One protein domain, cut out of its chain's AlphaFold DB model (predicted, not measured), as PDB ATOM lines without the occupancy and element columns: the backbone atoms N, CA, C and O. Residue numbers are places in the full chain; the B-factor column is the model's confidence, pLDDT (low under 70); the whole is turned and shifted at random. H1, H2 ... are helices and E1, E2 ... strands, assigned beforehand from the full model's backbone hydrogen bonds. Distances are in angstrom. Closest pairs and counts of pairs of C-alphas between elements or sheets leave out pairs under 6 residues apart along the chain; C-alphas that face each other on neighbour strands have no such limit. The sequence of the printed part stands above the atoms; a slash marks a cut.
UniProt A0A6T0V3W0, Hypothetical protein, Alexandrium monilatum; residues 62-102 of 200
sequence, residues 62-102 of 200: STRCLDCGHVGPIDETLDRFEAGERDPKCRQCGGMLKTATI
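AT A GLANCE: This is residues 62 to 102 of the 200 residues of the protein "Hypothetical protein" of Alexandrium monilatum (UniProt A0A6T0V3W0). Picture a small antiparallel sheet of three short strands, with one helix rising from one face of it and a long loop, residues 83 to 96, running from the far end of the helix back to the sheet's last strand. The hairpin E1 and E2 makes one part of the sheet, E3 lies along the other side of E1, and H1 points away from the strands. The printed part has 41 residues, with the elements in the order E1, E2, H1, E3 along the chain and the sheet in the order E2, E1, E3; the class is mixed, helices and strands. The whole is compact, with a radius of gyration of the C-alphas of 9.3 A, and the C-alphas span 24 by 18 by 13 A.

HOW THE PARTS SIT: Start in the sheet with E1, residues 62 to 65, its inner strand. Beside it find the edge strand E2, residues 71 to 73, antiparallel to E1 at 145 degrees between their directions; N 63 and O 72 are 2.8 A apart, within hydrogen-bond range. The other edge strand, E3, residues 97 to 101, is antiparallel to E1 at 127 degrees, with N 64 and O 98 within hydrogen-bond range at 2.8 A. Now turn to H1, residues 74 to 82, which is on the sheet at a height over the sheet of 10.7 A. Its line rises 47 degrees out of the local plane, and it stands up from the sheet. It lies over E1, and only just not over E3: 5 of its C-alphas fall on E1 and 2 on E3. The closest C-alphas of E1 and H1 are those of Ser 62 and Ile 74, 4.4 A apart. E2, H1 and E3 form a split strand-helix-strand unit, two strands of one sheet that are not neighbours, with a helix between them along the chain and E1 between them in the sheet, and its crossover is right-handed. In H1, 4 of 5 O i to N i+4 pairs are within hydrogen-bond range.

IN THESE COORDINATES: Find C-alpha 62 at (140.657, 170.690, 143.513), where E1 begins; it is 10.3 A long. E2 is 7.2 A long. From C-alpha 74 at (141.556, 166.427, 143.812), H1 runs 12.3 A to C-alpha 82. E3 is 11.4 A long and ends with C-alpha 101 at (138.496, 174.794, 136.764).

THE WHOLE: Look for the greatest distance between the C-alphas of Ala 83 and Ile 102, 27.3 A. The links E1 to E2 and E2 to H1 are tight, and H1 to E3 is long, with 14 residues. The printed part has no cut, its mean pLDDT is 95.5, and no printed residue is under 70.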
ATOM      1  N   SER A  62     141.903 170.865 142.779       95.62
ATOM      2  CA  SER A  62     140.657 170.690 143.513       95.62
ATOM      3  C   SER A  62     139.532 170.198 142.609       95.62
ATOM      4  O   SER A  62     139.567 170.307 141.380       95.62
ATOM      5  N   THR A  63     138.519 169.616 143.235       97.19
ATOM      6  CA  THR A  63     137.245 169.266 142.613       97.19
ATOM      7  C   THR A  63     136.145 170.168 143.134       97.19
ATOM      8  O   THR A  63     136.234 170.700 144.236       97.19
ATOM      9  N   ARG A  64     135.095 170.335 142.331       96.31
ATOM     10  CA  ARG A  64     133.867 171.033 142.687       96.31
ATOM     11  C   ARG A  64     132.667 170.163 142.344       96.31
ATOM     12  O   ARG A  64     132.576 169.633 141.235       96.31
ATOM     13  N   CYS A  65     131.730 170.047 143.276       97.00
ATOM     14  CA  CYS A  65     130.434 169.444 143.005       97.00
ATOM     15  C   CYS A  65     129.568 170.386 142.166       97.00
ATOM     16  O   CYS A  65     129.422 171.559 142.505       97.00
ATOM     17  N   LEU A  66     128.971 169.863 141.097       94.88
ATOM     18  CA  LEU A  66     128.088 170.631 140.216       94.88
ATOM     19  C   LEU A  66     126.719 170.939 140.832       94.88
ATOM     20  O   LEU A  66     126.080 171.894 140.405       94.88
ATOM     21  N   ASP A  67     126.312 170.176 141.847       96.69
ATOM     22  CA  ASP A  67     124.984 170.309 142.449       96.69
ATOM     23  C   ASP A  67     125.022 171.162 143.722       96.69
ATOM     24  O   ASP A  67     124.280 172.130 143.849       96.69
ATOM     25  N   CYS A  68     125.908 170.832 144.673       96.69
ATOM     26  CA  CYS A  68     126.000 171.548 145.954       96.69
ATOM     27  C   CYS A  68     127.155 172.556 146.035       96.69
ATOM     28  O   CYS A  68     127.317 173.222 147.053       96.69
ATOM     29  N   GLY A  69     128.006 172.642 145.009       94.56
ATOM     30  CA  GLY A  69     129.125 173.586 144.973       94.56
ATOM     31  C   GLY A  69     130.311 173.251 145.884       94.56
ATOM     32  O   GLY A  69     131.305 173.975 145.825       94.56
ATOM     33  N   HIS A  70     130.244 172.175 146.682       96.62
ATOM     34  CA  HIS A  70     131.325 171.755 147.583       96.62
ATOM     35  C   HIS A  70     132.657 171.617 146.839       96.62
ATOM     36  O   HIS A  70     132.705 170.975 145.787       96.62
ATOM     37  N   VAL A  71     133.716 172.196 147.408       95.62
ATOM     38  CA  VAL A  71     135.083 172.140 146.881       95.62
ATOM     39  C   VAL A  71     135.940 171.280 147.805       95.62
ATOM     40  O   VAL A  71     135.905 171.462 149.018       95.62
ATOM     41  N   GLY A  72     136.711 170.360 147.227       94.94
ATOM     42  CA  GLY A  72     137.630 169.485 147.956       94.94
ATOM     43  C   GLY A  72     138.921 169.231 147.174       94.94
ATOM     44  O   GLY A  72     138.990 169.570 145.989       94.94
ATOM     45  N   PRO A  73     139.958 168.656 147.801       95.44
ATOM     46  CA  PRO A  73     141.206 168.329 147.115       95.44
ATOM     47  C   PRO A  73     140.967 167.283 146.020       95.44
ATOM     48  O   PRO A  73     140.114 166.402 146.146       95.44
ATOM     49  N   ILE A  74     141.711 167.382 144.915       94.62
ATOM     50  CA  ILE A  74     141.556 166.427 143.812       94.62
ATOM     51  C   ILE A  74     142.066 165.035 144.178       94.62
ATOM     52  O   ILE A  74     141.461 164.053 143.750       94.62
ATOM     53  N   ASP A  75     143.097 164.954 145.021       94.50
ATOM     54  CA  ASP A  75     143.729 163.696 145.429       94.50
ATOM     55  C   ASP A  75     142.713 162.751 146.087       94.50
ATOM     56  O   ASP A  75     142.614 161.597 145.692       94.50
ATOM     57  N   GLU A  76     141.813 163.257 146.940       94.69
ATOM     58  CA  GLU A  76     140.733 162.441 147.521       94.69
ATOM     59  C   GLU A  76     139.812 161.801 146.471       94.69
ATOM     60  O   GLU A  76     139.245 160.729 146.689       94.69
ATOM     61  N   THR A  77     139.598 162.483 145.346       94.81
ATOM     62  CA  THR A  77     138.759 161.980 144.252       94.81
ATOM     63  C   THR A  77     139.530 160.976 143.400       94.81
ATOM     64  O   THR A  77     138.963 159.956 143.005       94.81
ATOM     65  N   LEU A  78     140.814 161.240 143.148       93.12
ATOM     66  CA  LEU A  78     141.698 160.348 142.400       93.12
ATOM     67  C   LEU A  78     141.956 159.045 143.161       93.12
ATOM     68  O   LEU A  78     141.774 157.981 142.578       93.12
ATOM     69  N   ASP A  79     142.226 159.108 144.465       95.75
ATOM     70  CA  ASP A  79     142.424 157.934 145.323       95.75
ATOM     71  C   ASP A  79     141.214 156.990 145.274       95.75
ATOM     72  O   ASP A  79     141.347 155.768 145.200       95.75
ATOM     73  N   ARG A  80     139.996 157.547 145.263       95.75
ATOM     74  CA  ARG A  80     138.752 156.766 145.138       95.75
ATOM     75  C   ARG A  80     138.617 156.112 143.769       95.75
ATOM     76  O   ARG A  80     138.191 154.960 143.678       95.75
ATOM     77  N   PHE A  81     138.973 156.842 142.716       93.81
ATOM     78  CA  PHE A  81     138.975 156.308 141.362       93.81
ATOM     79  C   PHE A  81     139.972 155.151 141.219       93.81
ATOM     80  O   PHE A  81     139.616 154.090 140.702       93.81
ATOM     81  N   GLU A  82     141.185 155.311 141.749       94.25
ATOM     82  CA  GLU A  82     142.224 154.279 141.778       94.25
ATOM     83  C   GLU A  82     141.824 153.066 142.629       94.25
ATOM     84  O   GLU A  82     142.102 151.928 142.254       94.25
ATOM     85  N   ALA A  83     141.071 153.286 143.712       95.88
ATOM     86  CA  ALA A  83     140.464 152.230 144.521       95.88
ATOM     87  C   ALA A  83     139.282 151.506 143.833       95.88
ATOM     88  O   ALA A  83     138.704 150.583 144.411       95.88
ATOM     89  N   GLY A  84     138.919 151.886 142.600       95.00
ATOM     90  CA  GLY A  84     137.930 151.197 141.766       95.00
ATOM     91  C   GLY A  84     136.564 151.886 141.660       95.00
ATOM     92  O   GLY A  84     135.672 151.372 140.974       95.00
ATOM     93  N   GLU A  85     136.371 153.051 142.282       94.56
ATOM     94  CA  GLU A  85     135.153 153.844 142.109       94.56
ATOM     95  C   GLU A  85     135.154 154.525 140.731       94.56
ATOM     96  O   GLU A  85     135.745 155.580 140.537       94.56
ATOM     97  N   ARG A  86     134.476 153.926 139.744       90.44
ATOM     98  CA  ARG A  86     134.522 154.392 138.339       90.44
ATOM     99  C   ARG A  86     134.076 155.844 138.110       90.44
ATOM    100  O   ARG A  86     134.489 156.433 137.118       90.44
ATOM    101  N   ASP A  87     133.200 156.377 138.958       92.88
ATOM    102  CA  ASP A  87     132.642 157.733 138.847       92.88
ATOM    103  C   ASP A  87     132.429 158.311 140.257       92.88
ATOM    104  O   ASP A  87     131.315 158.223 140.795       92.88
ATOM    105  N   PRO A  88     133.500 158.826 140.898       96.00
ATOM    106  CA  PRO A  88     133.433 159.291 142.272       96.00
ATOM    107  C   PRO A  88     132.411 160.408 142.476       96.00
ATOM    108  O   PRO A  88     132.517 161.496 141.907       96.00
ATOM    109  N   LYS A  89     131.420 160.155 143.336       96.62
ATOM    110  CA  LYS A  89     130.374 161.137 143.666       96.62
ATOM    111  C   LYS A  89     130.759 162.054 144.813       96.62
ATOM    112  O   LYS A  89     131.587 161.711 145.662       96.62
ATOM    113  N   CYS A  90     130.131 163.222 144.863       97.44
ATOM    114  CA  CYS A  90     130.274 164.144 145.977       97.44
ATOM    115  C   CYS A  90     129.848 163.461 147.281       97.44
ATOM    116  O   CYS A  90     128.729 162.967 147.388       97.44
ATOM    117  N   ARG A  91     130.719 163.475 148.294       95.50
ATOM    118  CA  ARG A  91     130.411 162.898 149.614       95.50
ATOM    119  C   ARG A  91     129.347 163.686 150.386       95.50
ATOM    120  O   ARG A  91     128.765 163.139 151.310       95.50
ATOM    121  N   GLN A  92     129.087 164.939 150.000       96.81
ATOM    122  CA  GLN A  92     128.108 165.806 150.665       96.81
ATOM    123  C   GLN A  92     126.678 165.593 150.149       96.81
ATOM    124  O   GLN A  92     125.739 165.618 150.935       96.81
ATOM    125  N   CYS A  93     126.494 165.383 148.839       97.81
ATOM    126  CA  CYS A  93     125.154 165.307 148.236       97.81
ATOM    127  C   CYS A  93     124.953 164.184 147.204       97.81
ATOM    128  O   CYS A  93     123.867 164.065 146.647       97.81
ATOM    129  N   GLY A  94     125.979 163.385 146.895       96.81
ATOM    130  CA  GLY A  94     125.926 162.371 145.831       96.81
ATOM    131  C   GLY A  94     126.041 162.923 144.403       96.81
ATOM    132  O   GLY A  94     126.028 162.151 143.446       96.81
ATOM    133  N   GLY A  95     126.190 164.240 144.253       97.00
ATOM    134  CA  GLY A  95     126.273 164.919 142.964       97.00
ATOM    135  C   GLY A  95     127.548 164.649 142.166       97.00
ATOM    136  O   GLY A  95     128.525 164.087 142.672       97.00
ATOM    137  N   MET A  96     127.556 165.086 140.905       96.44
ATOM    138  CA  MET A  96     128.720 164.941 140.022       96.44
ATOM    139  C   MET A  96     129.867 165.853 140.469       96.44
ATOM    140  O   MET A  96     129.663 167.041 140.734       96.44
ATOM    141  N   LEU A  97     131.076 165.297 140.537       96.88
ATOM    142  CA  LEU A  97     132.304 166.054 140.748       96.88
ATOM    143  C   LEU A  97     132.940 166.382 139.397       96.88
ATOM    144  O   LEU A  97     133.042 165.524 138.522       96.88
ATOM    145  N   LYS A  98     133.403 167.620 139.250       94.69
ATOM    146  CA  LYS A  98     134.320 168.022 138.182       94.69
ATOM    147  C   LYS A  98     135.587 168.605 138.786       94.69
ATOM    148  O   LYS A  98     135.580 169.030 139.937       94.69
ATOM    149  N   THR A  99     136.654 168.704 138.007       95.44
ATOM    150  CA  THR A  99     137.791 169.555 138.369       95.44
ATOM    151  C   THR A  99     137.308 170.993 138.581       95.44
ATOM    152  O   THR A  99     136.467 171.487 137.825       95.44
ATOM    153  N   ALA A 100     137.811 171.676 139.606       96.06
ATOM    154  CA  ALA A 100     137.372 173.016 139.992       96.06
ATOM    155  C   ALA A 100     137.904 174.128 139.066       96.06
ATOM    156  O   ALA A 100     138.047 175.271 139.491       96.06
ATOM    157  N   THR A 101     138.171 173.814 137.798       96.69
ATOM    158  CA  THR A 101     138.496 174.794 136.764       96.69
ATOM    159  C   THR A 101     137.237 175.473 136.238       96.69
ATOM    160  O   THR A 101     136.131 174.914 136.266       96.69
ATOM    161  N   ILE A 102     137.403 176.687 135.728       94.62
ATOM    162  CA  ILE A 102     136.363 177.477 135.084       94.62
ATOM    163  C   ILE A 102     136.558 177.358 133.574       94.62
ATOM    164  O   ILE A 102     137.615 177.676 133.037       94.62
TER     165      ILE A 102